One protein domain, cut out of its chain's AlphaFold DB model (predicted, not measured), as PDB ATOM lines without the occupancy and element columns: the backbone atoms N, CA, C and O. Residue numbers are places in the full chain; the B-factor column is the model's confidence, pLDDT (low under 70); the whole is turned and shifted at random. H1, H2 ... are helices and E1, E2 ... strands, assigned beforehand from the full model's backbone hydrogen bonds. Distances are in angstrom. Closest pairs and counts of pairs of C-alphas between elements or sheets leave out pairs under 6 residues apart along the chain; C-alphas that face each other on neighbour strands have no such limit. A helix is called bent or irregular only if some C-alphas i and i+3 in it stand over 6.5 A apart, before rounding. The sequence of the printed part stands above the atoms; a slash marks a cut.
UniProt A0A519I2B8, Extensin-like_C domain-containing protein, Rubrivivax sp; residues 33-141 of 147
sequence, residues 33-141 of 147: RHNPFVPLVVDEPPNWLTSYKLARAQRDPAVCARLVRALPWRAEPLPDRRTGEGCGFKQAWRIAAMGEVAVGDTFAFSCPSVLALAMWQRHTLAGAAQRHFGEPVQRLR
ATOM      1  N   ARG A  33     -33.520  52.737 -44.859       88.69
ATOM      2  CA  ARG A  33     -34.857  53.267 -44.540       88.69
ATOM      3  C   ARG A  33     -35.388  54.302 -45.542       88.69
ATOM      4  O   ARG A  33     -36.600  54.369 -45.739       88.69
ATOM      5  N   HIS A  34     -34.509  55.066 -46.195       89.06
ATOM      6  CA  HIS A  34     -34.826  56.093 -47.196       89.06
ATOM      7  C   HIS A  34     -34.515  55.665 -48.640       89.06
ATOM      8  O   HIS A  34     -34.720  56.442 -49.570       89.06
ATOM      9  N   ASN A  35     -34.041  54.436 -48.849       89.62
ATOM     10  CA  ASN A  35     -33.789  53.886 -50.173       89.62
ATOM     11  C   ASN A  35     -35.049  53.145 -50.679       89.62
ATOM     12  O   ASN A  35     -35.487  52.183 -50.046       89.62
ATOM     13  N   PRO A  36     -35.669  53.547 -51.805       90.19
ATOM     14  CA  PRO A  36     -36.861  52.871 -52.331       90.19
ATOM     15  C   PRO A  36     -36.542  51.502 -52.960       90.19
ATOM     16  O   PRO A  36     -37.430  50.665 -53.142       90.19
ATOM     17  N   PHE A  37     -35.278  51.246 -53.297       89.38
ATOM     18  CA  PHE A  37     -34.877  50.044 -54.020       89.38
ATOM     19  C   PHE A  37     -34.558  48.860 -53.106       89.38
ATOM     20  O   PHE A  37     -34.632  47.723 -53.581       89.38
ATOM     21  N   VAL A  38     -34.311  49.090 -51.813       90.62
ATOM     22  CA  VAL A  38     -34.121  48.007 -50.837       90.62
ATOM     23  C   VAL A  38     -35.461  47.405 -50.385       90.62
ATOM     24  O   VAL A  38     -36.493  48.088 -50.426       90.62
ATOM     25  N   PRO A  39     -35.481  46.124 -49.969       91.81
ATOM     26  CA  PRO A  39     -36.682  45.483 -49.441       91.81
ATOM     27  C   PRO A  39     -37.261  46.185 -48.203       91.81
ATOM     28  O   PRO A  39     -36.597  46.972 -47.529       91.81
ATOM     29  N   LEU A  40     -38.523  45.876 -47.893       94.19
ATOM     30  CA  LEU A  40     -39.143  46.267 -46.629       94.19
ATOM     31  C   LEU A  40     -38.407  45.605 -45.456       94.19
ATOM     32  O   LEU A  40     -38.159  44.402 -45.493       94.19
ATOM     33  N   VAL A  41     -38.144  46.374 -44.402       93.50
ATOM     34  CA  VAL A  41     -37.665  45.874 -43.111       93.50
ATOM     35  C   VAL A  41     -38.763  46.145 -42.087       93.50
ATOM     36  O   VAL A  41     -39.118  47.295 -41.847       93.50
ATOM     37  N   VAL A  42     -39.352  45.091 -41.518       93.81
ATOM     38  CA  VAL A  42     -40.513  45.215 -40.610       93.81
ATOM     39  C   VAL A  42     -40.128  45.898 -39.290       93.81
ATOM     40  O   VAL A  42     -40.930  46.619 -38.695       93.81
ATOM     41  N   ASP A  43     -38.882  45.714 -38.858       92.50
ATOM     42  CA  ASP A  43     -38.359  46.278 -37.613       92.50
ATOM     43  C   ASP A  43     -38.000  47.767 -37.721       92.50
ATOM     44  O   ASP A  43     -37.765  48.410 -36.701       92.50
ATOM     45  N   GLU A  44     -38.003  48.348 -38.926       93.19
ATOM     46  CA  GLU A  44     -37.795  49.785 -39.103       93.19
ATOM     47  C   GLU A  44     -39.068  50.583 -38.776       93.19
ATOM     48  O   GLU A  44     -40.160  50.203 -39.219       93.19
ATOM     49  N   PRO A  45     -38.955  51.724 -38.066       93.19
ATOM     50  CA  PRO A  45     -40.084  52.615 -37.839       93.19
ATOM     51  C   PRO A  45     -40.729  53.075 -39.158       93.19
ATOM     52  O   PRO A  45     -40.004  53.447 -40.093       93.19
ATOM     53  N   PRO A  46     -42.076  53.110 -39.240       94.12
ATOM     54  CA  PRO A  46     -42.778  53.602 -40.411       94.12
ATOM     55  C   PRO A  46     -42.330  55.011 -40.812       94.12
ATOM     56  O   PRO A  46     -42.144  55.895 -39.978       94.12
ATOM     57  N   ASN A  47     -42.172  55.221 -42.112       93.75
ATOM     58  CA  ASN A  47     -41.802  56.490 -42.716       93.75
ATOM     59  C   ASN A  47     -42.573  56.700 -44.033       93.75
ATOM     60  O   ASN A  47     -43.412  55.887 -44.421       93.75
ATOM     61  N   TRP A  48     -42.287  57.797 -44.735       94.19
ATOM     62  CA  TRP A  48     -42.989  58.177 -45.966       94.19
ATOM     63  C   TRP A  48     -42.868  57.150 -47.116       94.19
ATOM     64  O   TRP A  48     -43.728  57.121 -47.993       94.19
ATOM     65  N   LEU A  49     -41.860  56.267 -47.103       95.31
ATOM     66  CA  LEU A  49     -41.697  55.159 -48.057       95.31
ATOM     67  C   LEU A  49     -42.358  53.850 -47.612       95.31
ATOM     68  O   LEU A  49     -42.440  52.921 -48.420       95.31
ATOM     69  N   THR A  50     -42.819  53.724 -46.366       94.00
ATOM     70  CA  THR A  50     -43.317  52.443 -45.836       94.00
ATOM     71  C   THR A  50     -44.472  51.892 -46.659       94.00
ATOM     72  O   THR A  50     -44.428  50.728 -47.049       94.00
ATOM     73  N   SER A  51     -45.453  52.725 -47.018       92.56
ATOM     74  CA  SER A  51     -46.583  52.303 -47.857       92.56
ATOM     75  C   SER A  51     -46.127  51.787 -49.225       92.56
ATOM     76  O   SER A  51     -46.633  50.776 -49.709       92.56
ATOM     77  N   TYR A  52     -45.122  52.430 -49.829       94.06
ATOM     78  CA  TYR A  52     -44.539  52.001 -51.100       94.06
ATOM     79  C   TYR A  52     -43.800  50.660 -50.968       94.06
ATOM     80  O   TYR A  52     -44.051  49.738 -51.747       94.06
ATOM     81  N   LYS A  53     -42.922  50.518 -49.965       93.88
ATOM     82  CA  LYS A  53     -42.163  49.280 -49.717       93.88
ATOM     83  C   LYS A  53     -43.091  48.110 -49.381       93.88
ATOM     84  O   LYS A  53     -42.887  47.004 -49.883       93.88
ATOM     85  N   LEU A  54     -44.145  48.362 -48.606       93.19
ATOM     86  CA  LEU A  54     -45.181  47.383 -48.290       93.19
ATOM     87  C   LEU A  54     -45.960  46.973 -49.546       93.19
ATOM     88  O   LEU A  54     -46.131  45.782 -49.786       93.19
ATOM     89  N   ALA A  55     -46.386  47.921 -50.386       91.62
ATOM     90  CA  ALA A  55     -47.055  47.621 -51.656       91.62
ATOM     91  C   ALA A  55     -46.158  46.825 -52.617       91.62
ATOM     92  O   ALA A  55     -46.631  45.927 -53.310       91.62
ATOM     93  N   ARG A  56     -44.853  47.111 -52.644       92.19
ATOM     94  CA  ARG A  56     -43.880  46.339 -53.424       92.19
ATOM     95  C   ARG A  56     -43.739  44.909 -52.899       92.19
ATOM     96  O   ARG A  56     -43.754  43.987 -53.707       92.19
ATOM     97  N   ALA A  57     -43.650  44.722 -51.581       91.31
ATOM     98  CA  ALA A  57     -43.561  43.396 -50.965       91.31
ATOM     99  C   ALA A  57     -44.784  42.512 -51.274       91.31
ATOM    100  O   ALA A  57     -44.641  41.305 -51.415       91.31
ATOM    101  N   GLN A  58     -45.969  43.108 -51.443       83.94
ATOM    102  CA  GLN A  58     -47.207  42.392 -51.785       83.94
ATOM    103  C   GLN A  58     -47.239  41.834 -53.211       83.94
ATOM    104  O   GLN A  58     -47.958  40.875 -53.484       83.94
ATOM    105  N   ARG A  59     -46.503  42.444 -54.144       89.81
ATOM    106  CA  ARG A  59     -46.506  42.014 -55.551       89.81
ATOM    107  C   ARG A  59     -45.700  40.737 -55.776       89.81
ATOM    108  O   ARG A  59     -45.870  40.106 -56.812       89.81
ATOM    109  N   ASP A  60     -44.855  40.363 -54.820       91.06
ATOM    110  CA  ASP A  60     -43.979  39.202 -54.903       91.06
ATOM    111  C   ASP A  60     -44.267  38.233 -53.732       91.06
ATOM    112  O   ASP A  60     -43.875  38.502 -52.589       91.06
ATOM    113  N   PRO A  61     -44.944  37.094 -53.997       90.19
ATOM    114  CA  PRO A  61     -45.266  36.108 -52.966       90.19
ATOM    115  C   PRO A  61     -44.039  35.591 -52.207       90.19
ATOM    116  O   PRO A  61     -44.129  35.325 -51.008       90.19
ATOM    117  N   ALA A  62     -42.892  35.449 -52.880       92.19
ATOM    118  CA  ALA A  62     -41.677  34.914 -52.278       92.19
ATOM    119  C   ALA A  62     -41.031  35.939 -51.338       92.19
ATOM    120  O   ALA A  62     -40.616  35.590 -50.228       92.19
ATOM    121  N   VAL A  63     -40.999  37.215 -51.740       93.00
ATOM    122  CA  VAL A  63     -40.544  38.315 -50.874       93.00
ATOM    123  C   VAL A  63     -41.404  38.391 -49.623       93.00
ATOM    124  O   VAL A  63     -40.860  38.461 -48.520       93.00
ATOM    125  N   CYS A  64     -42.726  38.338 -49.766       93.31
ATOM    126  CA  CYS A  64     -43.585  38.396 -48.598       93.31
ATOM    127  C   CYS A  64     -43.428  37.185 -47.683       93.31
ATOM    128  O   CYS A  64     -43.298  37.347 -46.471       93.31
ATOM    129  N   ALA A  65     -43.390  35.976 -48.247       93.75
ATOM    130  CA  ALA A  65     -43.215  34.768 -47.454       93.75
ATOM    131  C   ALA A  65     -41.919  34.810 -46.637       93.75
ATOM    132  O   ALA A  65     -41.918  34.428 -45.469       93.75
ATOM    133  N   ARG A  66     -40.835  35.336 -47.218       95.19
ATOM    134  CA  ARG A  66     -39.578  35.569 -46.501       95.19
ATOM    135  C   ARG A  66     -39.754  36.554 -45.343       95.19
ATOM    136  O   ARG A  66     -39.257  36.283 -44.257       95.19
ATOM    137  N   LEU A  67     -40.457  37.667 -45.558       95.62
ATOM    138  CA  LEU A  67     -40.686  38.675 -44.518       95.62
ATOM    139  C   LEU A  67     -41.550  38.141 -43.373       95.62
ATOM    140  O   LEU A  67     -41.210  38.366 -42.219       95.62
ATOM    141  N   VAL A  68     -42.622  37.398 -43.671       95.56
ATOM    142  CA  VAL A  68     -43.477  36.793 -42.637       95.56
ATOM    143  C   VAL A  68     -42.709  35.747 -41.829       95.56
ATOM    144  O   VAL A  68     -42.815  35.728 -40.608       95.56
ATOM    145  N   ARG A  69     -41.887  34.914 -42.479       95.25
ATOM    146  CA  ARG A  69     -41.047  33.916 -41.791       95.25
ATOM    147  C   ARG A  69     -39.955  34.531 -40.913       95.25
ATOM    148  O   ARG A  69     -39.488  33.863 -40.001       95.25
ATOM    149  N   ALA A  70     -39.534  35.759 -41.204       95.19
ATOM    150  CA  ALA A  70     -38.554  36.480 -40.397       95.19
ATOM    151  C   ALA A  70     -39.164  37.107 -39.131       95.19
ATOM    152  O   ALA A  70     -38.425  37.562 -38.262       95.19
ATOM    153  N   LEU A  71     -40.497  37.147 -39.012       95.62
ATOM    154  CA  LEU A  71     -41.153  37.631 -37.802       95.62
ATOM    155  C   LEU A  71     -40.917  36.650 -36.646       95.62
ATOM    156  O   LEU A  71     -40.934  35.437 -36.866       95.62
ATOM    157  N   PRO A  72     -40.816  37.131 -35.395       94.50
ATOM    158  CA  PRO A  72     -40.757  36.277 -34.207       94.50
ATOM    159  C   PRO A  72     -42.138  35.681 -33.865       94.50
ATOM    160  O   PRO A  72     -42.580  35.691 -32.717       94.50
ATOM    161  N   TRP A  73     -42.890  35.246 -34.875       94.88
ATOM    162  CA  TRP A  73     -44.278  34.800 -34.789       94.88
ATOM    163  C   TRP A  73     -44.380  33.337 -35.210       94.88
ATOM    164  O   TRP A  73     -43.642  32.872 -36.077       94.88
ATOM    165  N   ARG A  74     -45.360  32.612 -34.663       94.31
ATOM    166  CA  ARG A  74     -45.764  31.324 -35.244       94.31
ATOM    167  C   ARG A  74     -46.817  31.596 -36.301       94.31
ATOM    168  O   ARG A  74     -47.969  31.874 -35.961       94.31
ATOM    169  N   ALA A  75     -46.407  31.533 -37.560       95.00
ATOM    170  CA  ALA A  75     -47.275  31.738 -38.705       95.00
ATOM    171  C   ALA A  75     -47.088  30.627 -39.743       95.00
ATOM    172  O   ALA A  75     -45.963  30.242 -40.059       95.00
ATOM    173  N   GLU A  76     -48.193  30.139 -40.300       95.81
ATOM    174  CA  GLU A  76     -48.199  29.076 -41.308       95.81
ATOM    175  C   GLU A  76     -48.915  29.547 -42.579       95.81
ATOM    176  O   GLU A  76     -49.970  30.178 -42.468       95.81
ATOM    177  N   PRO A  77     -48.388  29.255 -43.782       95.88
ATOM    178  CA  PRO A  77     -49.051  29.630 -45.021       95.88
ATOM    179  C   PRO A  77     -50.377  28.874 -45.175       95.88
ATOM    180  O   PRO A  77     -50.498  27.705 -44.813       95.88
ATOM    181  N   LEU A  78     -51.368  29.549 -45.746       94.69
ATOM    182  CA  LEU A  78     -52.669  28.989 -46.085       94.69
ATOM    183  C   LEU A  78     -52.867  29.003 -47.604       94.69
ATOM    184  O   LEU A  78     -52.373  29.911 -48.276       94.69
ATOM    185  N   PRO A  79     -53.622  28.033 -48.148       93.00
ATOM    186  CA  PRO A  79     -53.996  28.055 -49.552       93.00
ATOM    187  C   PRO A  79     -54.880  29.267 -49.859       93.00
ATOM    188  O   PRO A  79     -55.712  29.680 -49.043       93.00
ATOM    189  N   ASP A  80     -54.720  29.798 -51.068       91.88
ATOM    190  CA  ASP A  80     -55.566  30.870 -51.576       91.88
ATOM    191  C   ASP A  80     -57.032  30.429 -51.589       91.88
ATOM    192  O   ASP A  80     -57.378  29.319 -52.002       91.88
ATOM    193  N   ARG A  81     -57.914  31.321 -51.142       90.00
ATOM    194  CA  ARG A  81     -59.354  31.073 -51.084       90.00
ATOM    195  C   ARG A  81     -60.091  32.256 -51.668       90.00
ATOM    196  O   ARG A  81     -59.903  33.382 -51.220       90.00
ATOM    197  N   ARG A  82     -61.004  31.991 -52.597       92.12
ATOM    198  CA  ARG A  82     -62.012  32.954 -53.045       92.12
ATOM    199  C   ARG A  82     -63.330  32.631 -52.349       92.12
ATOM    200  O   ARG A  82     -63.765  31.486 -52.386       92.12
ATOM    201  N   THR A  83     -63.941  33.618 -51.702       89.19
ATOM    202  CA  THR A  83     -65.231  33.458 -50.999       89.19
ATOM    203  C   THR A  83     -66.349  34.298 -51.610       89.19
ATOM    204  O   THR A  83     -67.472  34.260 -51.129       89.19
ATOM    205  N   GLY A  84     -66.041  35.064 -52.657       91.06
ATOM    206  CA  GLY A  84     -66.974  35.909 -53.391       91.06
ATOM    207  C   GLY A  84     -66.224  36.777 -54.397       91.06
ATOM    208  O   GLY A  84     -65.007  36.643 -54.581       91.06
ATOM    209  N   GLU A  85     -66.934  37.679 -55.058       91.19
ATOM    210  CA  GLU A  85     -66.299  38.724 -55.856       91.19
ATOM    211  C   GLU A  85     -65.591  39.718 -54.928       91.19
ATOM    212  O   GLU A  85     -66.161  40.165 -53.939       91.19
ATOM    213  N   GLY A  86     -64.305  39.988 -55.167       85.38
ATOM    214  CA  GLY A  86     -63.484  40.827 -54.282       85.38
ATOM    215  C   GLY A  86     -63.195  40.240 -52.888       85.38
ATOM    216  O   GLY A  86     -62.318  40.745 -52.194       85.38
ATOM    217  N   CYS A  87     -63.864  39.154 -52.489       89.94
ATOM    218  CA  CYS A  87     -63.713  38.529 -51.179       89.94
ATOM    219  C   CYS A  87     -62.840  37.269 -51.214       89.94
ATOM    220  O   CYS A  87     -62.949  36.412 -52.100       89.94
ATOM    221  N   GLY A  88     -62.015  37.119 -50.181       87.56
ATOM    222  CA  GLY A  88     -61.162  35.958 -49.979       87.56
ATOM    223  C   GLY A  88     -59.768  36.341 -49.509       87.56
ATOM    224  O   GLY A  88     -59.490  37.497 -49.193       87.56
ATOM    225  N   PHE A  89     -58.877  35.358 -49.495       89.88
ATOM    226  CA  PHE A  89     -57.482  35.547 -49.148       89.88
ATOM    227  C   PHE A  89     -56.571  35.065 -50.270       89.88
ATOM    228  O   PHE A  89     -56.768  33.985 -50.826       89.88
ATOM    229  N   LYS A  90     -55.547  35.869 -50.552       89.88
ATOM    230  CA  LYS A  90     -54.396  35.495 -51.371       89.88
ATOM    231  C   LYS A  90     -53.142  35.572 -50.520       89.88
ATOM    232  O   LYS A  90     -53.023  36.499 -49.712       89.88
ATOM    233  N   GLN A  91     -52.228  34.626 -50.719       91.75
ATOM    234  CA  GLN A  91     -50.965  34.536 -49.990       91.75
ATOM    235  C   GLN A  91     -51.207  34.627 -48.477       91.75
ATOM    236  O   GLN A  91     -50.576  35.425 -47.780       91.75
ATOM    237  N   ALA A  92     -52.221  33.909 -47.990       93.94
ATOM    238  CA  ALA A  92     -52.663  34.037 -46.610       93.94
ATOM    239  C   ALA A  92     -51.759  33.280 -45.647       93.94
ATOM    240  O   ALA A  92     -51.086  32.318 -46.012       93.94
ATOM    241  N   TRP A  93     -51.795  33.716 -44.396       95.69
ATOM    242  CA  TRP A  93     -51.085  33.097 -43.292       95.69
ATOM    243  C   TRP A  93     -52.014  32.978 -42.094       95.69
ATOM    244  O   TRP A  93     -52.750  33.914 -41.771       95.69
ATOM    245  N   ARG A  94     -51.964  31.828 -41.425       94.94
ATOM    246  CA  ARG A  94     -52.570  31.606 -40.114       94.94
ATOM    247  C   ARG A  94     -51.571  32.019 -39.045       94.94
ATOM    248  O   ARG A  94     -50.482  31.457 -38.997       94.94
ATOM    249  N   ILE A  95     -51.953  32.953 -38.181       94.62
ATOM    250  CA  ILE A  95     -51.140  33.413 -37.051       94.62
ATOM    251  C   ILE A  95     -51.598  32.682 -35.789       94.62
ATOM    252  O   ILE A  95     -52.779  32.711 -35.444       94.62
ATOM    253  N   ALA A  96     -50.661  32.020 -35.111       91.75
ATOM    254  CA  ALA A  96     -50.903  31.253 -33.889       91.75
ATOM    255  C   ALA A  96     -50.171  31.804 -32.652       91.75
ATOM    256  O   ALA A  96     -50.528  31.452 -31.531       91.75
ATOM    257  N   ALA A  97     -49.143  32.639 -32.828       91.38
ATOM    258  CA  ALA A  97     -48.486  33.382 -31.749       91.38
ATOM    259  C   ALA A  97     -47.754  34.608 -32.304       91.38
ATOM    260  O   ALA A  97     -47.259  34.547 -33.432       91.38
ATOM    261  N   MET A  98     -47.642  35.677 -31.508       92.62
ATOM    262  CA  MET A  98     -47.034  36.956 -31.900       92.62
ATOM    263  C   MET A  98     -45.895  37.355 -30.945       92.62
ATOM    264  O   MET A  98     -45.905  38.435 -30.350       92.62
ATOM    265  N   GLY A  99     -44.910  36.465 -30.790       89.44
ATOM    266  CA  GLY A  99     -43.836  36.615 -29.807       89.44
ATOM    267  C   GLY A  99     -44.384  36.530 -28.384       89.44
ATOM    268  O   GLY A  99     -45.065  35.565 -28.044       89.44
ATOM    269  N   GLU A 100     -44.116  37.558 -27.582       89.56
ATOM    270  CA  GLU A 100     -44.601  37.677 -26.199       89.56
ATOM    271  C   GLU A 100     -46.091  38.043 -26.111       89.56
ATOM    272  O   GLU A 100     -46.722  37.842 -25.076       89.56
ATOM    273  N   VAL A 101     -46.686  38.541 -27.201       92.19
ATOM    274  CA  VAL A 101     -48.108  38.894 -27.233       92.19
ATOM    275  C   VAL A 101     -48.944  37.646 -27.495       92.19
ATOM    276  O   VAL A 101     -48.839  37.009 -28.552       92.19
ATOM    277  N   ALA A 102     -49.819  37.311 -26.545       90.56
ATOM    278  CA  ALA A 102     -50.723  36.181 -26.682       90.56
ATOM    279  C   ALA A 102     -51.730  36.412 -27.820       90.56
ATOM    280  O   ALA A 102     -52.249  37.511 -28.017       90.56
ATOM    281  N   VAL A 103     -52.058  35.347 -28.543       89.94
ATOM    282  CA  VAL A 103     -53.117  35.347 -29.555       89.94
ATOM    283  C   VAL A 103     -54.318  34.623 -28.960       89.94
ATOM    284  O   VAL A 103     -54.173  33.491 -28.511       89.94
ATOM    285  N   GLY A 104     -55.475  35.292 -28.898       82.50
ATOM    286  CA  GLY A 104     -56.701  34.713 -28.334       82.50
ATOM    287  C   GLY A 104     -57.180  33.499 -29.128       82.50
ATOM    288  O   GLY A 104     -57.138  32.385 -28.622       82.50
ATOM    289  N   ASP A 105     -57.542  33.734 -30.388       86.31
ATOM    290  CA  ASP A 105     -57.866  32.701 -31.372       86.31
ATOM    291  C   ASP A 105     -56.926  32.832 -32.562       86.31
ATOM    292  O   ASP A 105     -56.538  33.947 -32.926       86.31
ATOM    293  N   THR A 106     -56.589  31.718 -33.213       87.12
ATOM    294  CA  THR A 106     -55.824  31.796 -34.459       87.12
ATOM    295  C   THR A 106     -56.630  32.550 -35.507       87.12
ATOM    296  O   THR A 106     -57.782  32.203 -35.771       87.12
ATOM    297  N   PHE A 107     -56.018  33.530 -36.159       89.19
ATOM    298  CA  PHE A 107     -56.659  34.282 -37.232       89.19
ATOM    299  C   PHE A 107     -55.846  34.212 -38.519       89.19
ATOM    300  O   PHE A 107     -54.630  34.004 -38.510       89.19
ATOM    301  N   ALA A 108     -56.553  34.345 -39.638       91.06
ATOM    302  CA  ALA A 108     -55.984  34.303 -40.972       91.06
ATOM    303  C   ALA A 108     -56.002  35.697 -41.589       91.06
ATOM    304  O   ALA A 108     -57.040  36.358 -41.615       91.06
ATOM    305  N   PHE A 109     -54.861  36.113 -42.122       91.88
ATOM    306  CA  PHE A 109     -54.726  37.367 -42.844       91.88
ATOM    307  C   PHE A 109     -53.966  37.146 -44.144       91.88
ATOM    308  O   PHE A 109     -53.134  36.244 -44.247       91.88
ATOM    309  N   SER A 110     -54.241  37.978 -45.148       92.12
ATOM    310  CA  SER A 110     -53.381  38.045 -46.326       92.12
ATOM    311  C   SER A 110     -51.985  38.504 -45.902       92.12
ATOM    312  O   SER A 110     -51.829  39.273 -44.953       92.12
ATOM    313  N   CYS A 111     -50.963  38.048 -46.617       92.62
ATOM    314  CA  CYS A 111     -49.584  38.505 -46.480       92.62
ATOM    315  C   CYS A 111     -49.444  40.028 -46.187       92.62
ATOM    316  O   CYS A 111     -48.815  40.369 -45.181       92.62
ATOM    317  N   PRO A 112     -50.050  40.958 -46.970       88.94
ATOM    318  CA  PRO A 112     -49.994  42.389 -46.668       88.94
ATOM    319  C   PRO A 112     -50.459  42.744 -45.268       88.94
ATOM    320  O   PRO A 112     -49.824  43.534 -44.573       88.94
ATOM    321  N   SER A 113     -51.594  42.170 -44.879       91.94
ATOM    322  CA  SER A 113     -52.234  42.432 -43.604       91.94
ATOM    323  C   SER A 113     -51.388  41.899 -42.452       91.94
ATOM    324  O   SER A 113     -51.304  42.565 -41.428       91.94
ATOM    325  N   VAL A 114     -50.692  40.770 -42.630       94.62
ATOM    326  CA  VAL A 114     -49.726  40.261 -41.641       94.62
ATOM    327  C   VAL A 114     -48.568  41.233 -41.441       94.62
ATOM    328  O   VAL A 114     -48.260  41.588 -40.305       94.62
ATOM    329  N   LEU A 115     -47.946  41.704 -42.527       95.25
ATOM    330  CA  LEU A 115     -46.821  42.638 -42.439       95.25
ATOM    331  C   LEU A 115     -47.244  43.984 -41.834       95.25
ATOM    332  O   LEU A 115     -46.552  44.515 -40.966       95.25
ATOM    333  N   ALA A 116     -48.402  44.510 -42.237       93.38
ATOM    334  CA  ALA A 116     -48.962  45.732 -41.667       93.38
ATOM    335  C   ALA A 116     -49.273  45.575 -40.170       93.38
ATOM    336  O   ALA A 116     -48.938  46.456 -39.380       93.38
ATOM    337  N   LEU A 117     -49.860  44.440 -39.772       93.88
ATOM    338  CA  LEU A 117     -50.148  44.126 -38.374       93.88
ATOM    339  C   LEU A 117     -48.864  44.054 -37.542       93.88
ATOM    340  O   LEU A 117     -48.832  44.590 -36.438       93.88
ATOM    341  N   ALA A 118     -47.802  43.448 -38.079       95.12
ATOM    342  CA  ALA A 118     -46.516  43.350 -37.397       95.12
ATOM    343  C   ALA A 118     -45.889  44.724 -37.149       95.12
ATOM    344  O   ALA A 118     -45.466  45.025 -36.030       95.12
ATOM    345  N   MET A 119     -45.895  45.589 -38.168       95.12
ATOM    346  CA  MET A 119     -45.403  46.960 -38.029       95.12
ATOM    347  C   MET A 119     -46.253  47.767 -37.041       95.12
ATOM    348  O   MET A 119     -45.702  48.469 -36.196       95.12
ATOM    349  N   TRP A 120     -47.581  47.650 -37.106       94.25
ATOM    350  CA  TRP A 120     -48.482  48.353 -36.194       94.25
ATOM    351  C   TRP A 120     -48.306  47.901 -34.742       94.25
ATOM    352  O   TRP A 120     -48.192  48.753 -33.860       94.25
ATOM    353  N   GLN A 121     -48.221  46.589 -34.486       94.12
ATOM    354  CA  GLN A 121     -47.992  46.053 -33.143       94.12
ATOM    355  C   GLN A 121     -46.712  46.641 -32.536       94.12
ATOM    356  O   GLN A 121     -46.741  47.156 -31.418       94.12
ATOM    357  N   ARG A 122     -45.603  46.579 -33.284       93.81
ATOM    358  CA  ARG A 122     -44.278  47.010 -32.819       93.81
ATOM    359  C   ARG A 122     -44.190  48.525 -32.632       93.81
ATOM    360  O   ARG A 122     -43.728  48.985 -31.593       93.81
ATOM    361  N   HIS A 123     -44.603  49.295 -33.637       95.38
ATOM    362  CA  HIS A 123     -44.270  50.723 -33.727       95.38
ATOM    363  C   HIS A 123     -45.380  51.660 -33.263       95.38
ATOM    364  O   HIS A 123     -45.123  52.833 -33.005       95.38
ATOM    365  N   THR A 124     -46.618  51.175 -33.165       94.81
ATOM    366  CA  THR A 124     -47.764  51.995 -32.755       94.81
ATOM    367  C   THR A 124     -48.404  51.456 -31.485       94.81
ATOM    368  O   THR A 124     -48.504  52.183 -30.497       94.81
ATOM    369  N   LEU A 125     -48.823  50.190 -31.491       95.38
ATOM    370  CA  LEU A 125     -49.616  49.620 -30.409       95.38
ATOM    371  C   LEU A 125     -48.815  49.501 -29.111       95.38
ATOM    372  O   LEU A 125     -49.310  49.932 -28.076       95.38
ATOM    373  N   ALA A 126     -47.592  48.962 -29.156       93.75
ATOM    374  CA  ALA A 126     -46.768  48.791 -27.958       93.75
ATOM    375  C   ALA A 126     -46.539  50.124 -27.222       93.75
ATOM    376  O   ALA A 126     -46.762  50.226 -26.018       93.75
ATOM    377  N   GLY A 127     -46.186  51.182 -27.962       95.12
ATOM    378  CA  GLY A 127     -46.006  52.519 -27.390       95.12
ATOM    379  C   GLY A 127     -47.310  53.167 -26.913       95.12
ATOM    380  O   GLY A 127     -47.304  53.947 -25.964       95.12
ATOM    381  N   ALA A 128     -48.448  52.871 -27.545       96.75
ATOM    382  CA  ALA A 128     -49.749  53.336 -27.073       96.75
ATOM    383  C   ALA A 128     -50.173  52.631 -25.774       96.75
ATOM    384  O   ALA A 128     -50.633  53.303 -24.855       96.75
ATOM    385  N   ALA A 129     -49.965  51.314 -25.677       96.94
ATOM    386  CA  ALA A 129     -50.283  50.529 -24.487       96.94
ATOM    387  C   ALA A 129     -49.540  51.068 -23.258       96.94
ATOM    388  O   ALA A 129     -50.169  51.443 -22.268       96.94
ATOM    389  N   GLN A 130     -48.226  51.270 -23.385       96.25
ATOM    390  CA  GLN A 130     -47.424  51.820 -22.297       96.25
ATOM    391  C   GLN A 130     -47.858  53.241 -21.904       96.25
ATOM    392  O   GLN A 130     -47.931  53.554 -20.721       96.25
ATOM    393  N   ARG A 131     -48.161  54.114 -22.878       97.81
ATOM    394  CA  ARG A 131     -48.540  55.514 -22.605       97.81
ATOM    395  C   ARG A 131     -49.900  55.666 -21.933       97.81
ATOM    396  O   ARG A 131     -50.069  56.586 -21.144       97.81
ATOM    397  N   HIS A 132     -50.867  54.825 -22.288       97.88
ATOM    398  CA  HIS A 132     -52.247  54.974 -21.820       97.88
ATOM    399  C   HIS A 132     -52.596  54.053 -20.653       97.88
ATOM    400  O   HIS A 132     -53.472  54.399 -19.867       97.88
ATOM    401  N   PHE A 133     -51.915  52.913 -20.526       96.75
ATOM    402  CA  PHE A 133     -52.225  51.896 -19.520       96.75
ATOM    403  C   PHE A 133     -51.043  51.566 -18.604       96.75
ATOM    404  O   PHE A 133     -51.240  50.902 -17.597       96.75
ATOM    405  N   GLY A 134     -49.822  52.016 -18.919       97.38
ATOM    406  CA  GLY A 134     -48.630  51.689 -18.126       97.38
ATOM    407  C   GLY A 134     -48.158  50.238 -18.268       97.38
ATOM    408  O   GLY A 134     -47.226  49.838 -17.574       97.38
ATOM    409  N   GLU A 135     -48.761  49.474 -19.180       95.69
ATOM    410  CA  GLU A 135     -48.549  48.038 -19.339       95.69
ATOM    411  C   GLU A 135     -48.186  47.669 -20.789       95.69
ATOM    412  O   GLU A 135     -48.630  48.340 -21.734       95.69
ATOM    413  N   PRO A 136     -47.412  46.585 -21.001       94.81
ATOM    414  CA  PRO A 136     -47.178  46.041 -22.330       94.81
ATOM    415  C   PRO A 136     -48.449  45.400 -22.906       94.81
ATOM    416  O   PRO A 136     -49.397  45.052 -22.202       94.81
ATOM    417  N   VAL A 137     -48.459  45.192 -24.223       94.75
ATOM    418  CA  VAL A 137     -49.557  44.485 -24.893       94.75
ATOM    419  C   VAL A 137     -49.539  43.017 -24.478       94.75
ATOM    420  O   VAL A 137     -48.620  42.293 -24.837       94.75
ATOM    421  N   GLN A 138     -50.585  42.558 -23.793       93.50
ATOM    422  CA  GLN A 138     -50.650  41.171 -23.322       93.50
ATOM    423  C   GLN A 138     -51.304  40.216 -24.322       93.50
ATOM    424  O   GLN A 138     -50.907  39.057 -24.440       93.50
ATOM    425  N   ARG A 139     -52.341  40.672 -25.038       92.31
ATOM    426  CA  ARG A 139     -53.133  39.805 -25.919       92.31
ATOM    427  C   ARG A 139     -53.741  40.559 -27.095       92.31
ATOM    428  O   ARG A 139     -54.294  41.641 -26.922       92.31
ATOM    429  N   LEU A 140     -53.730  39.926 -28.266       92.00
ATOM    430  CA  LEU A 140     -54.479  40.335 -29.451       92.00
ATOM    431  C   LEU A 140     -55.498  39.261 -29.843       92.00
ATOM    432  O   LEU A 140     -55.223  38.062 -29.805       92.00
ATOM    433  N   ARG A 141     -56.694  39.701 -30.236       89.19
ATOM    434  CA  ARG A 141     -57.763  38.840 -30.755       89.19
ATOM    435  C   ARG A 141     -58.332  39.449 -32.026       89.19
ATOM    436  O   ARG A 141     -58.518  40.663 -32.093       89.19
TER     437      ARG A 141
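This is residues 33 to 141 of the 147 residues of the protein "Extensin-like_C domain-containing protein" of Rubrivivax sp (UniProt A0A519I2B8). A small, twisted sheet of three strands has the short helix H2 and the first arm, H3a, of a long bent helix over one face, while H1 packs on H3a. The second arm, H3b, runs on past the sheet, and the last residues fold back, 139 to 140 pairing with 102 to 103. The printed part has 109 residues, with H1, H2, E1, E2, E3, H3 along the chain; its class is mixed, and the antiparallel sheet, order E1, E2, E3, is a meander, each strand the antiparallel neighbour of the one before. It is compact, with a radius of gyration of the C-alphas of 14.5 A and spans of 42 by 37 by 25 A.

After residues 33 to 49, find C-alpha 50 at (-43.317, 52.443, -45.836); from there H1 runs 12.3 A to residue 58. Next come H2, residues 61 to 69, 12.1 A; E1, 73 to 78, 15.2 A; E2, 92 to 98, 16.0 A; and E3, 107 to 110, 10.4 A. H3, residues 111 to 133, was assigned as one helix by its hydrogen bonds but is bent, C-alphas 123 and 126 being 6.6 A apart: H3a is 111 to 123, 18.4 A, and H3b is 126 to 133, 10.5 A, ending with C-alpha 133 at (-52.225, 51.896, -19.520).

Look at hairpin E1 and E2, with N 76 and O 94 at 2.9 A, and hairpin E2 and E3, with N 93 and O 109 at 2.9 A. H2 and H3a are on the same face, at heights of 10.0 A and 9.3 A over the sheet. They touch, through residues 111 to 115 of H3a alone; the closest C-alphas are Cys 64 and Cys 111, 6.4 A. H1 touches H3a's residues 111 to 116 alone, closest at C-alphas 58 and 112, 5.8 A. In H1, H2, H3a and H3b every O i to N i+4 pair is within hydrogen-bond range.

The farthest C-alphas, Glu 85 and Gly 134, are 43.6 A apart. The printed part has no cut; the link E1 to E2 is long, and no printed residue is under 70 in pLDDT.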